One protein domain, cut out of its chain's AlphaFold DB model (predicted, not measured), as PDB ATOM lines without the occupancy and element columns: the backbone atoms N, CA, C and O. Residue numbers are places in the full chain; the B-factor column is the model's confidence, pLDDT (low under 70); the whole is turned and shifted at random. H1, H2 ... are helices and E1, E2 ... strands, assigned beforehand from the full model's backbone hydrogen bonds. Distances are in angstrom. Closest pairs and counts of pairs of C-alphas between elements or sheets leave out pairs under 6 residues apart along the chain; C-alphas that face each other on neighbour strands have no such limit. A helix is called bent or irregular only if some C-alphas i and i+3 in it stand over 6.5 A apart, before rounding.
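This is residues 4 to 133 of the 136 residues of an uncharacterized protein of Flavobacteriaceae bacterium (UniProt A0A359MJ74). A twisted sheet of five strands has the long helix H4 along one face, over E2, while H1 and H2 meet at a corner and touch H4 near its last residues, and H3 packs on H2 and lies over E3, apart from H4. The printed part has 130 residues, with four named helices and five named strands, in the order E1 E2 H1 H2 E3 E4 H3 E5 H4. The sheet runs E1 E2 E5 E3 E4, all antiparallel; the class is mixed, helices and strands. It is compact, radius of gyration of the C-alphas 14.4 A, spanning 45 by 30 by 23 A.

Start at E1, residues 8 to 13, and E2, residues 18 to 24, a hairpin with N 10 and O 21 within hydrogen-bond range at 2.9 A. E5, residues 96 to 102, pairs with E2 through N 22 and O 98, 2.8 A, and with E3, residues 63 to 66, through N 65 and O 97, 2.8 A. E4, residues 69 to 72, makes a hairpin with E3, N 64 and O 71 being 2.8 A apart. H1, residues 31 to 43, and H2, residues 45 to 56, touch only at the corner, closest at C-alphas 41 and 48, 5.7 A. H3, residues 79 to 87, and H4, residues 114 to 132, are on one face, making two layers, helices over a sheet. H4 runs along E2, at 12 degrees on the local plane. Two split strand-helix-strand units, with a strand between their two strands, have right-handed crossovers: E2, H1 H2, E3 and E4, H3, E5. Every O i to N i+4 pair is within hydrogen-bond range in H1, H2 and H3, and 13 of 15 in H4.

Find C-alpha 8 at (-20.935, 11.595, 27.040), where E1 begins. H4 runs 26.4 A to C-alpha 132 at (-24.445, 2.961, 31.772), only just irregular, with C-alphas 124 and 127 6.6 A apart.

The printed part has no cut; the link E5 to H4 is long. Residue 4 is under 70.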
ATOM      1  N   LEU A   4     -24.090  14.985  19.740       63.78
ATOM      2  CA  LEU A   4     -25.412  15.182  20.336       63.78
ATOM      3  C   LEU A   4     -26.191  13.881  20.577       63.78
ATOM      4  O   LEU A   4     -26.994  13.832  21.511       63.78
ATOM      5  N   TYR A   5     -25.943  12.846  19.768       77.56
ATOM      6  CA  TYR A   5     -26.660  11.571  19.833       77.56
ATOM      7  C   TYR A   5     -25.968  10.514  20.695       77.56
ATOM      8  O   TYR A   5     -26.474   9.403  20.786       77.56
ATOM      9  N   HIS A   6     -24.838  10.812  21.334       85.25
ATOM     10  CA  HIS A   6     -24.110   9.831  22.139       85.25
ATOM     11  C   HIS A   6     -24.107  10.209  23.615       85.25
ATOM     12  O   HIS A   6     -24.141  11.396  23.967       85.25
ATOM     13  N   MET A   7     -24.047   9.178  24.461       93.25
ATOM     14  CA  MET A   7     -23.790   9.346  25.877       93.25
ATOM     15  C   MET A   7     -22.372   9.881  26.046       93.25
ATOM     16  O   MET A   7     -21.434   9.391  25.409       93.25
ATOM     17  N   ARG A   8     -22.207  10.893  26.892       94.44
ATOM     18  CA  ARG A   8     -20.935  11.595  27.040       94.44
ATOM     19  C   ARG A   8     -20.792  12.238  28.405       94.44
ATOM     20  O   ARG A   8     -21.776  12.602  29.040       94.44
ATOM     21  N   LEU A   9     -19.540  12.383  28.806       96.38
ATOM     22  CA  LEU A   9     -19.120  13.294  29.855       96.38
ATOM     23  C   LEU A   9     -18.790  14.629  29.182       96.38
ATOM     24  O   LEU A   9     -18.025  14.641  28.217       96.38
ATOM     25  N   GLU A  10     -19.389  15.729  29.631       95.75
ATOM     26  CA  GLU A  10     -19.173  17.039  29.017       95.75
ATOM     27  C   GLU A  10     -19.113  18.194  30.016       95.75
ATOM     28  O   GLU A  10     -19.607  18.106  31.140       95.75
ATOM     29  N   ILE A  11     -18.494  19.283  29.552       96.62
ATOM     30  CA  ILE A  11     -18.566  20.605  30.168       96.62
ATOM     31  C   ILE A  11     -19.399  21.473  29.229       96.62
ATOM     32  O   ILE A  11     -19.046  21.620  28.056       96.62
ATOM     33  N   LEU A  12     -20.481  22.058  29.729       94.69
ATOM     34  CA  LEU A  12     -21.287  23.024  28.987       94.69
ATOM     35  C   LEU A  12     -21.140  24.393  29.646       94.69
ATOM     36  O   LEU A  12     -21.554  24.587  30.783       94.69
ATOM     37  N   ILE A  13     -20.550  25.338  28.918       94.06
ATOM     38  CA  ILE A  13     -20.344  26.710  29.384       94.06
ATOM     39  C   ILE A  13     -21.350  27.610  28.677       94.06
ATOM     40  O   ILE A  13     -21.353  27.710  27.449       94.06
ATOM     41  N   LEU A  14     -22.200  28.260  29.462       93.88
ATOM     42  CA  LEU A  14     -23.158  29.262  29.016       93.88
ATOM     43  C   LEU A  14     -22.875  30.587  29.733       93.88
ATOM     44  O   LEU A  14     -22.052  30.665  30.641       93.88
ATOM     45  N   LYS A  15     -23.529  31.666  29.290       92.69
ATOM     46  CA  LYS A  15     -23.287  33.021  29.819       92.69
ATOM     47  C   LYS A  15     -23.512  33.112  31.334       92.69
ATOM     48  O   LYS A  15     -22.877  33.917  32.004       92.69
ATOM     49  N   ASP A  16     -24.462  32.344  31.839       95.38
ATOM     50  CA  ASP A  16     -25.008  32.435  33.186       95.38
ATOM     51  C   ASP A  16     -24.679  31.223  34.060       95.38
ATOM     52  O   ASP A  16     -25.029  31.246  35.236       95.38
ATOM     53  N   HIS A  17     -24.019  30.188  33.528       95.31
ATOM     54  CA  HIS A  17     -23.622  29.015  34.305       95.31
ATOM     55  C   HIS A  17     -22.644  28.092  33.558       95.31
ATOM     56  O   HIS A  17     -22.492  28.150  32.336       95.31
ATOM     57  N   LEU A  18     -22.021  27.189  34.317       96.94
ATOM     58  CA  LEU A  18     -21.227  26.067  33.823       96.94
ATOM     59  C   LEU A  18     -21.833  24.756  34.334       96.94
ATOM     60  O   LEU A  18     -22.105  24.620  35.522       96.94
ATOM     61  N   TRP A  19     -22.006  23.781  33.448       96.81
ATOM     62  CA  TRP A  19     -22.360  22.405  33.796       96.81
ATOM     63  C   TRP A  19     -21.164  21.481  33.633       96.81
ATOM     64  O   TRP A  19     -20.477  21.546  32.614       96.81
ATOM     65  N   VAL A  20     -20.977  20.580  34.595       98.12
ATOM     66  CA  VAL A  20     -20.179  19.359  34.423       98.12
ATOM     67  C   VAL A  20     -21.123  18.176  34.585       98.12
ATOM     68  O   VAL A  20     -21.730  18.009  35.644       98.12
ATOM     69  N   GLU A  21     -21.305  17.383  33.530       97.69
ATOM     70  CA  GLU A  21     -22.364  16.368  33.507       97.69
ATOM     71  C   GLU A  21     -22.006  15.098  32.724       97.69
ATOM     72  O   GLU A  21     -21.278  15.114  31.731       97.69
ATOM     73  N   LEU A  22     -22.590  13.986  33.167       97.81
ATOM     74  CA  LEU A  22     -22.896  12.819  32.356       97.81
ATOM     75  C   LEU A  22     -24.242  13.058  31.683       97.81
ATOM     76  O   LEU A  22     -25.272  13.129  32.351       97.81
ATOM     77  N   ARG A  23     -24.240  13.129  30.356       95.56
ATOM     78  CA  ARG A  23     -25.443  13.325  29.555       95.56
ATOM     79  C   ARG A  23     -25.685  12.128  28.650       95.56
ATOM     80  O   ARG A  23     -24.824  11.763  27.851       95.56
ATOM     81  N   VAL A  24     -26.887  11.570  28.722       92.94
ATOM     82  CA  VAL A  24     -27.404  10.556  27.799       92.94
ATOM     83  C   VAL A  24     -28.322  11.246  26.785       92.94
ATOM     84  O   VAL A  24     -29.162  12.070  27.154       92.94
ATOM     85  N   GLY A  25     -28.137  10.963  25.492       89.00
ATOM     86  CA  GLY A  25     -28.752  11.703  24.384       89.00
ATOM     87  C   GLY A  25     -30.286  11.704  24.380       89.00
ATOM     88  O   GLY A  25     -30.919  10.865  25.015       89.00
ATOM     89  N   LYS A  26     -30.878  12.658  23.654       89.44
ATOM     90  CA  LYS A  26     -32.327  12.777  23.395       89.44
ATOM     91  C   LYS A  26     -32.623  12.621  21.902       89.44
ATOM     92  O   LYS A  26     -31.680  12.460  21.125       89.44
ATOM     93  N   ASN A  27     -33.888  12.744  21.495       89.38
ATOM     94  CA  ASN A  27     -34.343  12.500  20.119       89.38
ATOM     95  C   ASN A  27     -33.956  11.086  19.665       89.38
ATOM     96  O   ASN A  27     -33.364  10.913  18.600       89.38
ATOM     97  N   ASP A  28     -34.177  10.108  20.547       86.94
ATOM     98  CA  ASP A  28     -33.738   8.716  20.386       86.94
ATOM     99  C   ASP A  28     -32.210   8.563  20.211       86.94
ATOM    100  O   ASP A  28     -31.698   7.534  19.771       86.94
ATOM    101  N   GLY A  29     -31.443   9.582  20.609       86.44
ATOM    102  CA  GLY A  29     -30.001   9.500  20.777       86.44
ATOM    103  C   GLY A  29     -29.618   8.562  21.920       86.44
ATOM    104  O   GLY A  29     -30.333   8.413  22.907       86.44
ATOM    105  N   SER A  30     -28.440   7.950  21.797       88.88
ATOM    106  CA  SER A  30     -27.871   7.006  22.769       88.88
ATOM    107  C   SER A  30     -28.788   5.812  22.998       88.88
ATOM    108  O   SER A  30     -28.805   5.241  24.081       88.88
ATOM    109  N   TYR A  31     -29.571   5.455  21.977       90.06
ATOM    110  CA  TYR A  31     -30.587   4.416  22.055       90.06
ATOM    111  C   TYR A  31     -30.071   3.101  22.661       90.06
ATOM    112  O   TYR A  31     -30.724   2.621  23.587       90.06
ATOM    113  N   PRO A  32     -28.895   2.561  22.264       92.06
ATOM    114  CA  PRO A  32     -28.370   1.345  22.887       92.06
ATOM    115  C   PRO A  32     -28.127   1.506  24.393       92.06
ATOM    116  O   PRO A  32     -28.571   0.673  25.178       92.06
ATOM    117  N   ASP A  33     -27.504   2.611  24.818       94.38
ATOM    118  CA  ASP A  33     -27.250   2.897  26.236       94.38
ATOM    119  C   ASP A  33     -28.566   3.087  27.011       94.38
ATOM    120  O   ASP A  33     -28.748   2.540  28.095       94.38
ATOM    121  N   ARG A  34     -29.531   3.812  26.437       93.38
ATOM    122  CA  ARG A  34     -30.855   4.064  27.031       93.38
ATOM    123  C   ARG A  34     -31.648   2.778  27.237       93.38
ATOM    124  O   ARG A  34     -32.237   2.586  28.304       93.38
ATOM    125  N   GLN A  35     -31.685   1.912  26.224       94.38
ATOM    126  CA  GLN A  35     -32.343   0.613  26.329       94.38
ATOM    127  C   GLN A  35     -31.667  -0.251  27.383       94.38
ATOM    128  O   GLN A  35     -32.350  -0.758  28.270       94.38
ATOM    129  N   TYR A  36     -30.338  -0.327  27.341       96.12
ATOM    130  CA  TYR A  36     -29.558  -1.066  28.318       96.12
ATOM    131  C   TYR A  36     -29.858  -0.606  29.751       96.12
ATOM    132  O   TYR A  36     -30.247  -1.425  30.580       96.12
ATOM    133  N   ILE A  37     -29.782   0.699  30.037       97.12
ATOM    134  CA  ILE A  37     -30.111   1.255  31.362       97.12
ATOM    135  C   ILE A  37     -31.522   0.832  31.786       97.12
ATOM    136  O   ILE A  37     -31.714   0.314  32.885       97.12
ATOM    137  N   ARG A  38     -32.519   1.011  30.912       97.12
ATOM    138  CA  ARG A  38     -33.920   0.679  31.208       97.12
ATOM    139  C   ARG A  38     -34.116  -0.803  31.513       97.12
ATOM    140  O   ARG A  38     -34.863  -1.142  32.429       97.12
ATOM    141  N   GLU A  39     -33.482  -1.682  30.748       97.69
ATOM    142  CA  GLU A  39     -33.545  -3.127  30.961       97.69
ATOM    143  C   GLU A  39     -32.874  -3.522  32.273       97.69
ATOM    144  O   GLU A  39     -33.490  -4.218  33.081       97.69
ATOM    145  N   GLN A  40     -31.666  -3.012  32.536       98.25
ATOM    146  CA  GLN A  40     -30.941  -3.292  33.773       98.25
ATOM    147  C   GLN A  40     -31.697  -2.799  35.012       98.25
ATOM    148  O   GLN A  40     -31.797  -3.528  35.996       98.25
ATOM    149  N   LEU A  41     -32.305  -1.610  34.964       98.31
ATOM    150  CA  LEU A  41     -33.142  -1.107  36.058       98.31
ATOM    151  C   LEU A  41     -34.341  -2.026  36.338       98.31
ATOM    152  O   LEU A  41     -34.724  -2.219  37.495       98.31
ATOM    153  N   LYS A  42     -34.942  -2.612  35.296       98.06
ATOM    154  CA  LYS A  42     -36.103  -3.504  35.437       98.06
ATOM    155  C   LYS A  42     -35.731  -4.881  35.977       98.06
ATOM    156  O   LYS A  42     -36.472  -5.398  36.807       98.06
ATOM    157  N   SER A  43     -34.625  -5.467  35.517       97.88
ATOM    158  CA  SER A  43     -34.336  -6.894  35.715       97.88
ATOM    159  C   SER A  43     -33.104  -7.206  36.566       97.88
ATOM    160  O   SER A  43     -32.948  -8.355  36.974       97.88
ATOM    161  N   ASN A  44     -32.242  -6.228  36.867       98.25
ATOM    162  CA  ASN A  44     -30.963  -6.465  37.539       98.25
ATOM    163  C   ASN A  44     -30.837  -5.691  38.870       98.25
ATOM    164  O   ASN A  44     -30.388  -4.541  38.889       98.25
ATOM    165  N   PRO A  45     -31.138  -6.331  40.017       98.06
ATOM    166  CA  PRO A  45     -30.974  -5.716  41.334       98.06
ATOM    167  C   PRO A  45     -29.538  -5.261  41.642       98.06
ATOM    168  O   PRO A  45     -29.339  -4.253  42.316       98.06
ATOM    169  N   ALA A  46     -28.518  -5.965  41.136       98.38
ATOM    170  CA  ALA A  46     -27.123  -5.591  41.363       98.38
ATOM    171  C   ALA A  46     -26.754  -4.293  40.628       98.38
ATOM    172  O   ALA A  46     -26.027  -3.462  41.177       98.38
ATOM    173  N   PHE A  47     -27.294  -4.085  39.423       98.62
ATOM    174  CA  PHE A  47     -27.160  -2.820  38.699       98.62
ATOM    175  C   PHE A  47     -27.811  -1.675  39.475       98.62
ATOM    176  O   PHE A  47     -27.168  -0.653  39.690       98.62
ATOM    177  N   VAL A  48     -29.049  -1.867  39.945       98.69
ATOM    178  CA  VAL A  48     -29.804  -0.858  40.711       98.69
ATOM    179  C   VAL A  48     -29.046  -0.451  41.977       98.69
ATOM    180  O   VAL A  48     -28.818   0.735  42.210       98.69
ATOM    181  N   ASN A  49     -28.555  -1.428  42.743       98.62
ATOM    182  CA  ASN A  49     -27.764  -1.164  43.944       98.62
ATOM    183  C   ASN A  49     -26.435  -0.467  43.624       98.62
ATOM    184  O   ASN A  49     -26.018   0.439  44.344       98.62
ATOM    185  N   THR A  50     -25.756  -0.863  42.543       98.75
ATOM    186  CA  THR A  50     -24.504  -0.212  42.121       98.75
ATOM    187  C   THR A  50     -24.755   1.233  41.710       98.75
ATOM    188  O   THR A  50     -24.035   2.123  42.158       98.75
ATOM    189  N   TYR A  51     -25.797   1.476  40.916       98.75
ATOM    190  CA  TYR A  51     -26.203   2.807  40.482       98.75
ATOM    191  C   TYR A  51     -26.487   3.717  41.678       98.75
ATOM    192  O   TYR A  51     -25.875   4.776  41.806       98.75
ATOM    193  N   TYR A  52     -27.325   3.258  42.607       98.75
ATOM    194  CA  TYR A  52     -27.649   4.006  43.814       98.75
ATOM    195  C   TYR A  52     -26.422   4.314  44.678       98.75
ATOM    196  O   TYR A  52     -26.221   5.452  45.104       98.75
ATOM    197  N   ASN A  53     -25.537   3.334  44.876       98.69
ATOM    198  CA  ASN A  53     -24.303   3.537  45.632       98.69
ATOM    199  C   ASN A  53     -23.361   4.552  44.968       98.69
ATOM    200  O   ASN A  53     -22.668   5.288  45.671       98.69
ATOM    201  N   LEU A  54     -23.314   4.600  43.634       98.75
ATOM    202  CA  LEU A  54     -22.544   5.608  42.909       98.75
ATOM    203  C   LEU A  54     -23.167   7.001  43.056       98.75
ATOM    204  O   LEU A  54     -22.436   7.941  43.357       98.75
ATOM    205  N   ILE A  55     -24.494   7.128  42.944       98.56
ATOM    206  CA  ILE A  55     -25.209   8.394  43.182       98.56
ATOM    207  C   ILE A  55     -24.982   8.906  44.609       98.56
ATOM    208  O   ILE A  55     -24.659  10.078  44.802       98.56
ATOM    209  N   LYS A  56     -25.062   8.035  45.623       97.94
ATOM    210  CA  LYS A  56     -24.842   8.444  47.019       97.94
ATOM    211  C   LYS A  56     -23.440   8.995  47.280       97.94
ATOM    212  O   LYS A  56     -23.312   9.907  48.100       97.94
ATOM    213  N   LYS A  57     -22.426   8.478  46.577       97.44
ATOM    214  CA  LYS A  57     -21.022   8.915  46.671       97.44
ATOM    215  C   LYS A  57     -20.740  10.264  46.008       97.44
ATOM    216  O   LYS A  57     -19.661  10.805  46.231       97.44
ATOM    217  N   LEU A  58     -21.662  10.798  45.206       98.12
ATOM    218  CA  LEU A  58     -21.531  12.149  44.664       98.12
ATOM    219  C   LEU A  58     -21.581  13.193  45.792       98.12
ATOM    220  O   LEU A  58     -22.051  12.920  46.903       98.12
ATOM    221  N   ASP A  59     -21.140  14.415  45.504       96.81
ATOM    222  CA  ASP A  59     -21.309  15.533  46.439       96.81
ATOM    223  C   ASP A  59     -22.787  15.956  46.497       96.81
ATOM    224  O   ASP A  59     -23.548  15.721  45.558       96.81
ATOM    225  N   SER A  60     -23.225  16.588  47.591       94.62
ATOM    226  CA  SER A  60     -24.624  17.037  47.785       94.62
ATOM    227  C   SER A  60     -25.132  17.999  46.711       94.62
ATOM    228  O   SER A  60     -26.333  18.145  46.541       94.62
ATOM    229  N   THR A  61     -24.227  18.644  45.985       95.88
ATOM    230  CA  THR A  61     -24.526  19.599  44.915       95.88
ATOM    231  C   THR A  61     -24.832  18.945  43.567       95.88
ATOM    232  O   THR A  61     -25.119  19.662  42.614       95.88
ATOM    233  N   PHE A  62     -24.709  17.620  43.447       98.50
ATOM    234  CA  PHE A  62     -25.080  16.907  42.226       98.50
ATOM    235  C   PHE A  62     -26.588  16.681  42.150       98.50
ATOM    236  O   PHE A  62     -27.246  16.399  43.156       98.50
ATOM    237  N   THR A  63     -27.105  16.726  40.931       98.62
ATOM    238  CA  THR A  63     -28.503  16.459  40.604       98.62
ATOM    239  C   THR A  63     -28.609  15.324  39.590       98.62
ATOM    240  O   THR A  63     -27.668  15.028  38.842       98.62
ATOM    241  N   VAL A  64     -29.763  14.663  39.589       98.62
ATOM    242  CA  VAL A  64     -30.190  13.709  38.566       98.62
ATOM    243  C   VAL A  64     -31.379  14.335  37.852       98.62
ATOM    244  O   VAL A  64     -32.371  14.682  38.488       98.62
ATOM    245  N   THR A  65     -31.283  14.485  36.536       98.31
ATOM    246  CA  THR A  65     -32.347  15.053  35.709       98.31
ATOM    247  C   THR A  65     -32.934  13.992  34.792       98.31
ATOM    248  O   THR A  65     -32.223  13.453  33.938       98.31
ATOM    249  N   ILE A  66     -34.232  13.731  34.927       97.69
ATOM    250  CA  ILE A  66     -35.003  12.790  34.108       97.69
ATOM    251  C   ILE A  66     -36.267  13.501  33.644       97.69
ATOM    252  O   ILE A  66     -36.933  14.145  34.438       97.69
ATOM    253  N   ALA A  67     -36.598  13.410  32.354       94.81
ATOM    254  CA  ALA A  67     -37.793  14.057  31.798       94.81
ATOM    255  C   ALA A  67     -37.915  15.569  32.126       94.81
ATOM    256  O   ALA A  67     -39.011  16.075  32.338       94.81
ATOM    257  N   ASP A  68     -36.772  16.271  32.156       93.88
ATOM    258  CA  ASP A  68     -36.612  17.673  32.592       93.88
ATOM    259  C   ASP A  68     -36.966  17.973  34.061       93.88
ATOM    260  O   ASP A  68     -36.839  19.117  34.496       93.88
ATOM    261  N   GLU A  69     -37.291  16.957  34.858       97.56
ATOM    262  CA  GLU A  69     -37.346  17.057  36.313       97.56
ATOM    263  C   GLU A  69     -35.941  16.885  36.889       97.56
ATOM    264  O   GLU A  69     -35.287  15.868  36.657       97.56
ATOM    265  N   GLU A  70     -35.451  17.895  37.604       97.81
ATOM    266  CA  GLU A  70     -34.135  17.901  38.240       97.81
ATOM    267  C   GLU A  70     -34.276  17.674  39.743       97.81
ATOM    268  O   GLU A  70     -34.859  18.494  40.449       97.81
ATOM    269  N   VAL A  71     -33.709  16.568  40.226       98.19
ATOM    270  CA  VAL A  71     -33.796  16.153  41.626       98.19
ATOM    271  C   VAL A  71     -32.392  16.124  42.239       98.19
ATOM    272  O   VAL A  71     -31.494  15.474  41.685       98.19
ATOM    273  N   PRO A  72     -32.148  16.818  43.365       98.19
ATOM    274  CA  PRO A  72     -30.904  16.697  44.114       98.19
ATOM    275  C   PRO A  72     -30.624  15.247  44.501       98.19
ATOM    276  O   PRO A  72     -31.510  14.518  44.936       98.19
ATOM    277  N   LYS A  73     -29.362  14.816  44.427       97.06
ATOM    278  CA  LYS A  73     -29.013  13.428  44.775       97.06
ATOM    279  C   LYS A  73     -29.329  13.056  46.229       97.06
ATOM    280  O   LYS A  73     -29.321  11.875  46.568       97.06
ATOM    281  N   SER A  74     -29.513  14.050  47.101       96.75
ATOM    282  CA  SER A  74     -29.894  13.879  48.506       96.75
ATOM    283  C   SER A  74     -31.324  13.396  48.694       96.75
ATOM    284  O   SER A  74     -31.619  12.866  49.760       96.75
ATOM    285  N   ASP A  75     -32.175  13.576  47.688       97.94
ATOM    286  CA  ASP A  75     -33.623  13.411  47.821       97.94
ATOM    287  C   ASP A  75     -34.062  11.970  47.514       97.94
ATOM    288  O   ASP A  75     -35.208  11.607  47.746       97.94
ATOM    289  N   PHE A  76     -33.143  11.123  47.038       97.88
ATOM    290  CA  PHE A  76     -33.374   9.686  46.886       97.88
ATOM    291  C   PHE A  76     -33.116   8.963  48.215       97.88
ATOM    292  O   PHE A  76     -31.957   8.796  48.627       97.88
ATOM    293  N   GLU A  77     -34.179   8.502  48.880       97.12
ATOM    294  CA  GLU A  77     -34.077   7.848  50.189       97.12
ATOM    295  C   GLU A  77     -33.422   6.474  50.057       97.12
ATOM    296  O   GLU A  77     -32.521   6.140  50.839       97.12
ATOM    297  N   ASP A  78     -33.781   5.732  49.007       98.38
ATOM    298  CA  ASP A  78     -33.239   4.412  48.702       98.38
ATOM    299  C   ASP A  78     -33.026   4.127  47.195       98.38
ATOM    300  O   ASP A  78     -33.160   4.984  46.315       98.38
ATOM    301  N   ALA A  79     -32.584   2.900  46.895       98.44
ATOM    302  CA  ALA A  79     -32.297   2.463  45.531       98.44
ATOM    303  C   ALA A  79     -33.563   2.262  44.681       98.44
ATOM    304  O   ALA A  79     -33.485   2.335  43.450       98.44
ATOM    305  N   GLN A  80     -34.702   1.987  45.319       98.38
ATOM    306  CA  GLN A  80     -35.987   1.835  44.655       98.38
ATOM    307  C   GLN A  80     -36.510   3.203  44.207       98.38
ATOM    308  O   GLN A  80     -36.884   3.321  43.041       98.38
ATOM    309  N   ASP A  81     -36.408   4.240  45.040       98.31
ATOM    310  CA  ASP A  81     -36.799   5.612  44.679       98.31
ATOM    311  C   ASP A  81     -36.045   6.104  43.439       98.31
ATOM    312  O   ASP A  81     -36.634   6.535  42.445       98.31
ATOM    313  N   LEU A  82     -34.712   5.969  43.457       98.69
ATOM    314  CA  LEU A  82     -33.863   6.360  42.333       98.69
ATOM    315  C   LEU A  82     -34.212   5.574  41.062       98.69
ATOM    316  O   LEU A  82     -34.200   6.127  39.956       98.69
ATOM    317  N   LYS A  83     -34.506   4.277  41.198       98.62
ATOM    318  CA  LYS A  83     -34.920   3.428  40.079       98.62
ATOM    319  C   LYS A  83     -36.247   3.899  39.494       98.62
ATOM    320  O   LYS A  83     -36.342   4.013  38.273       98.62
ATOM    321  N   GLU A  84     -37.253   4.135  40.328       98.50
ATOM    322  CA  GLU A  84     -38.583   4.562  39.890       98.50
ATOM    323  C   GLU A  84     -38.521   5.909  39.184       98.50
ATOM    324  O   GLU A  84     -39.032   6.025  38.070       98.50
ATOM    325  N   PHE A  85     -37.793   6.870  39.757       98.62
ATOM    326  CA  PHE A  85     -37.521   8.159  39.129       98.62
ATOM    327  C   PHE A  85     -36.828   7.997  37.768       98.62
ATOM    328  O   PHE A  85     -37.296   8.507  36.753       98.62
ATOM    329  N   THR A  86     -35.755   7.203  37.702       98.31
ATOM    330  CA  THR A  86     -35.002   6.997  36.450       98.31
ATOM    331  C   THR A  86     -35.837   6.292  35.373       98.31
ATOM    332  O   THR A  86     -35.659   6.545  34.181       98.31
ATOM    333  N   LEU A  87     -36.782   5.425  35.751       98.00
ATOM    334  CA  LEU A  87     -37.665   4.725  34.810       98.00
ATOM    335  C   LEU A  87     -38.720   5.627  34.152       98.00
ATOM    336  O   LEU A  87     -39.303   5.207  33.148       98.00
ATOM    337  N   GLN A  88     -38.924   6.850  34.649       97.25
ATOM    338  CA  GLN A  88     -39.771   7.860  34.000       97.25
ATOM    339  C   GLN A  88     -39.151   8.424  32.713       97.25
ATOM    340  O   GLN A  88     -39.791   9.181  31.982       97.25
ATOM    341  N   ASP A  89     -37.913   8.037  32.409       95.56
ATOM    342  CA  ASP A  89     -37.190   8.489  31.238       95.56
ATOM    343  C   ASP A  89     -37.969   8.356  29.914       95.56
ATOM    344  O   ASP A  89     -38.564   7.322  29.583       95.56
ATOM    345  N   ASN A  90     -37.864   9.398  29.089       93.25
ATOM    346  CA  ASN A  90     -38.439   9.463  27.757       93.25
ATOM    347  C   ASN A  90     -37.407  10.008  26.745       93.25
ATOM    348  O   ASN A  90     -37.344  11.223  26.507       93.25
ATOM    349  N   PRO A  91     -36.608   9.122  26.112       90.62
ATOM    350  CA  PRO A  91     -35.492   9.516  25.249       90.62
ATOM    351  C   PRO A  91     -35.933  10.219  23.960       90.62
ATOM    352  O   PRO A  91     -35.120  10.884  23.313       90.62
ATOM    353  N   LYS A  92     -37.218  10.130  23.596       91.62
ATOM    354  CA  LYS A  92     -37.777  10.838  22.443       91.62
ATOM    355  C   LYS A  92     -37.733  12.354  22.628       91.62
ATOM    356  O   LYS A  92     -37.522  13.071  21.655       91.62
ATOM    357  N   PHE A  93     -37.908  12.838  23.859       91.94
ATOM    358  CA  PHE A  93     -38.079  14.267  24.138       91.94
ATOM    359  C   PHE A  93     -36.986  14.856  25.032       91.94
ATOM    360  O   PHE A  93     -36.574  15.996  24.810       91.94
ATOM    361  N   TYR A  94     -36.471  14.086  25.994       94.56
ATOM    362  CA  TYR A  94     -35.683  14.644  27.092       94.56
ATOM    363  C   TYR A  94     -34.285  14.042  27.207       94.56
ATOM    364  O   TYR A  94     -34.032  12.884  26.864       94.56
ATOM    365  N   TYR A  95     -33.358  14.848  27.722       93.81
ATOM    366  CA  TYR A  95     -32.062  14.347  28.166       93.81
ATOM    367  C   TYR A  95     -32.208  13.643  29.518       93.81
ATOM    368  O   TYR A  95     -33.027  14.036  30.342       93.81
ATOM    369  N   PHE A  96     -31.364  12.641  29.747       95.69
ATOM    370  CA  PHE A  96     -31.051  12.133  31.077       95.69
ATOM    371  C   PHE A  96     -29.676  12.678  31.426       95.69
ATOM    372  O   PHE A  96     -28.717  12.475  30.677       95.69
ATOM    373  N   ARG A  97     -29.612  13.432  32.520       97.62
ATOM    374  CA  ARG A  97     -28.401  14.098  32.979       97.62
ATOM    375  C   ARG A  97     -28.106  13.710  34.418       97.62
ATOM    376  O   ARG A  97     -29.020  13.555  35.221       97.62
ATOM    377  N   ILE A  98     -26.831  13.560  34.737       98.62
ATOM    378  CA  ILE A  98     -26.336  13.539  36.112       98.62
ATOM    379  C   ILE A  98     -25.173  14.505  36.140       98.62
ATOM    380  O   ILE A  98     -24.220  14.335  35.382       98.62
ATOM    381  N   GLY A  99     -25.228  15.520  36.984       98.19
ATOM    382  CA  GLY A  99     -24.197  16.540  36.952       98.19
ATOM    383  C   GLY A  99     -24.356  17.579  38.029       98.19
ATOM    384  O   GLY A  99     -25.152  17.434  38.955       98.19
ATOM    385  N   ARG A 100     -23.563  18.630  37.891       97.56
ATOM    386  CA  ARG A 100     -23.572  19.774  38.784       97.56
ATOM    387  C   ARG A 100     -23.547  21.061  37.974       97.56
ATOM    388  O   ARG A 100     -22.766  21.189  37.027       97.56
ATOM    389  N   LEU A 101     -24.373  22.009  38.403       97.31
ATOM    390  CA  LEU A 101     -24.370  23.384  37.927       97.31
ATOM    391  C   LEU A 101     -23.474  24.242  38.827       97.31
ATOM    392  O   LEU A 101     -23.542  24.159  40.054       97.31
ATOM    393  N   TYR A 102     -22.677  25.099  38.200       97.81
ATOM    394  CA  TYR A 102     -21.904  26.156  38.835       97.81
ATOM    395  C   TYR A 102     -22.368  27.517  38.329       97.81
ATOM    396  O   TYR A 102     -22.547  27.714  37.121       97.81
ATOM    397  N   LYS A 103     -22.541  28.467  39.246       96.38
ATOM    398  CA  LYS A 103     -22.817  29.863  38.896       96.38
ATOM    399  C   LYS A 103     -21.521  30.575  38.497       96.38
ATOM    400  O   LYS A 103     -20.455  30.161  38.943       96.38
ATOM    401  N   PRO A 104     -21.573  31.659  37.702       91.31
ATOM    402  CA  PRO A 104     -20.376  32.325  37.183       91.31
ATOM    403  C   PRO A 104     -19.447  32.873  38.276       91.31
ATOM    404  O   PRO A 104     -18.255  33.042  38.044       91.31
ATOM    405  N   ASP A 105     -19.990  33.158  39.460       93.12
ATOM    406  CA  ASP A 105     -19.286  33.675  40.629       93.12
ATOM    407  C   ASP A 105     -18.881  32.588  41.642       93.12
ATOM    408  O   ASP A 105     -18.280  32.901  42.678       93.12
ATOM    409  N   ASP A 106     -19.148  31.307  41.358       96.00
ATOM    410  CA  ASP A 106     -18.721  30.216  42.229       96.00
ATOM    411  C   ASP A 106     -17.193  30.142  42.289       96.00
ATOM    412  O   ASP A 106     -16.503  29.889  41.299       96.00
ATOM    413  N   LYS A 107     -16.640  30.250  43.502       96.31
ATOM    414  CA  LYS A 107     -15.187  30.138  43.728       96.31
ATOM    415  C   LYS A 107     -14.600  28.828  43.192       96.31
ATOM    416  O   LYS A 107     -13.416  28.791  42.849       96.31
ATOM    417  N   ALA A 108     -15.410  27.771  43.117       95.75
ATOM    418  CA  ALA A 108     -15.026  26.473  42.570       95.75
ATOM    419  C   ALA A 108     -14.626  26.538  41.087       95.75
ATOM    420  O   ALA A 108     -13.774  25.760  40.669       95.75
ATOM    421  N   ILE A 109     -15.173  27.477  40.310       95.69
ATOM    422  CA  ILE A 109     -14.845  27.647  38.887       95.69
ATOM    423  C   ILE A 109     -13.991  28.892  38.610       95.69
ATOM    424  O   ILE A 109     -13.850  29.293  37.460       95.69
ATOM    425  N   SER A 110     -13.395  29.497  39.644       95.31
ATOM    426  CA  SER A 110     -12.392  30.557  39.455       95.31
ATOM    427  C   SER A 110     -11.161  30.044  38.697       95.31
ATOM    428  O   SER A 110     -10.886  28.843  38.712       95.31
ATOM    429  N   ASP A 111     -10.377  30.951  38.104       95.00
ATOM    430  CA  ASP A 111      -9.187  30.631  37.293       95.00
ATOM    431  C   ASP A 111      -8.226  29.641  37.969       95.00
ATOM    432  O   ASP A 111      -7.660  28.764  37.318       95.00
ATOM    433  N   ASN A 112      -8.081  29.739  39.293       97.00
ATOM    434  CA  ASN A 112      -7.185  28.883  40.071       97.00
ATOM    435  C   ASN A 112      -7.761  27.489  40.368       97.00
ATOM    436  O   ASN A 112      -7.002  26.577  40.682       97.00
ATOM    437  N   ASN A 113      -9.085  27.322  40.303       97.50
ATOM    438  CA  ASN A 113      -9.776  26.122  40.782       97.50
ATOM    439  C   ASN A 113     -10.449  25.317  39.664       97.50
ATOM    440  O   ASN A 113     -10.615  24.108  39.820       97.50
ATOM    441  N   ILE A 114     -10.819  25.950  38.543       96.38
ATOM    442  CA  ILE A 114     -11.674  25.349  37.508       96.38
ATOM    443  C   ILE A 114     -11.162  23.997  37.002       96.38
ATOM    444  O   ILE A 114     -11.945  23.060  36.874       96.38
ATOM    445  N   VAL A 115      -9.852  23.862  36.778       97.38
ATOM    446  CA  VAL A 115      -9.256  22.613  36.284       97.38
ATOM    447  C   VAL A 115      -9.459  21.486  37.291       97.38
ATOM    448  O   VAL A 115      -9.995  20.436  36.944       97.38
ATOM    449  N   THR A 116      -9.072  21.703  38.549       98.00
ATOM    450  CA  THR A 116      -9.217  20.698  39.608       98.00
ATOM    451  C   THR A 116     -10.685  20.366  39.857       98.00
ATOM    452  O   THR A 116     -11.027  19.194  39.982       98.00
ATOM    453  N   THR A 117     -11.563  21.368  39.868       97.25
ATOM    454  CA  THR A 117     -13.007  21.180  40.048       97.25
ATOM    455  C   THR A 117     -13.599  20.283  38.962       97.25
ATOM    456  O   THR A 117     -14.231  19.276  39.272       97.25
ATOM    457  N   VAL A 118     -13.334  20.592  37.691       97.50
ATOM    458  CA  VAL A 118     -13.838  19.822  36.544       97.50
ATOM    459  C   VAL A 118     -13.311  18.387  36.547       97.50
ATOM    460  O   VAL A 118     -14.073  17.453  36.307       97.50
ATOM    461  N   ILE A 119     -12.019  18.189  36.822       97.94
ATOM    462  CA  ILE A 119     -11.423  16.847  36.858       97.94
ATOM    463  C   ILE A 119     -12.010  16.012  38.000       97.94
ATOM    464  O   ILE A 119     -12.365  14.857  37.773       97.94
ATOM    465  N   ASN A 120     -12.188  16.598  39.187       98.06
ATOM    466  CA  ASN A 120     -12.802  15.911  40.326       98.06
ATOM    467  C   ASN A 120     -14.255  15.506  40.040       98.06
ATOM    468  O   ASN A 120     -14.696  14.429  40.447       98.06
ATOM    469  N   ASP A 121     -15.013  16.351  39.341       98.25
ATOM    470  CA  ASP A 121     -16.382  16.025  38.944       98.25
ATOM    471  C   ASP A 121     -16.407  14.910  37.891       98.25
ATOM    472  O   ASP A 121     -17.194  13.968  38.009       98.25
ATOM    473  N   PHE A 122     -15.504  14.939  36.906       98.31
ATOM    474  CA  PHE A 122     -15.383  13.844  35.943       98.31
ATOM    475  C   PHE A 122     -14.971  12.523  36.588       98.31
ATOM    476  O   PHE A 122     -15.515  11.486  36.210       98.31
ATOM    477  N   GLU A 123     -14.070  12.534  37.570       98.25
ATOM    478  CA  GLU A 123     -13.680  11.332  38.312       98.25
ATOM    479  C   GLU A 123     -14.891  10.669  38.986       98.25
ATOM    480  O   GLU A 123     -15.042   9.448  38.937       98.25
ATOM    481  N   LYS A 124     -15.807  11.472  39.538       98.12
ATOM    482  CA  LYS A 124     -17.048  10.992  40.168       98.12
ATOM    483  C   LYS A 124     -18.086  10.502  39.156       98.12
ATOM    484  O   LYS A 124     -18.780   9.519  39.412       98.12
ATOM    485  N   LEU A 125     -18.194  11.166  38.006       98.56
ATOM    486  CA  LEU A 125     -19.151  10.813  36.951       98.56
ATOM    487  C   LEU A 125     -18.693   9.621  36.096       98.56
ATOM    488  O   LEU A 125     -19.518   8.914  35.516       98.56
ATOM    489  N   TYR A 126     -17.390   9.359  36.015       98.44
ATOM    490  CA  TYR A 126     -16.841   8.310  35.158       98.44
ATOM    491  C   TYR A 126     -17.320   6.888  35.509       98.44
ATOM    492  O   TYR A 126     -17.692   6.153  34.589       98.44
ATOM    493  N   PRO A 127     -17.403   6.469  36.787       98.56
ATOM    494  CA  PRO A 127     -18.011   5.191  37.151       98.56
ATOM    495  C   PRO A 127     -19.467   5.047  36.688       98.56
ATOM    496  O   PRO A 127     -19.844   3.972  36.226       98.56
ATOM    497  N   LEU A 128     -20.268   6.118  36.756       98.50
ATOM    498  CA  LEU A 128     -21.650   6.119  36.258       98.50
ATOM    499  C   LEU A 128     -21.680   5.951  34.739       98.50
ATOM    500  O   LEU A 128     -22.425   5.121  34.223       98.50
ATOM    501  N   TYR A 129     -20.803   6.660  34.027       97.88
ATOM    502  CA  TYR A 129     -20.642   6.485  32.586       97.88
ATOM    503  C   TYR A 129     -20.294   5.031  32.233       97.88
ATOM    504  O   TYR A 129     -20.903   4.451  31.337       97.88
ATOM    505  N   GLN A 130     -19.354   4.401  32.947       97.94
ATOM    506  CA  GLN A 130     -18.993   2.999  32.698       97.94
ATOM    507  C   GLN A 130     -20.112   2.017  33.046       97.94
ATOM    508  O   GLN A 130     -20.218   0.986  32.381       97.94
ATOM    509  N   LEU A 131     -20.914   2.319  34.072       98.00
ATOM    510  CA  LEU A 131     -22.075   1.517  34.443       98.00
ATOM    511  C   LEU A 131     -23.150   1.574  33.356       98.00
ATOM    512  O   LEU A 131     -23.746   0.550  33.063       98.00
ATOM    513  N   PHE A 132     -23.387   2.743  32.762       97.31
ATOM    514  CA  PHE A 132     -24.445   2.961  31.772       97.31
ATOM    515  C   PHE A 132     -24.072   2.564  30.352       97.31
ATOM    516  O   PHE A 132     -24.953   2.282  29.545       97.31
ATOM    517  N   LYS A 133     -22.777   2.563  30.037       94.56
ATOM    518  CA  LYS A 133     -22.298   2.306  28.684       94.56
ATOM    519  C   LYS A 133     -22.642   0.885  28.262       94.56
ATOM    520  O   LYS A 133     -22.109  -0.079  28.820       94.56
TER     521      LYS A 133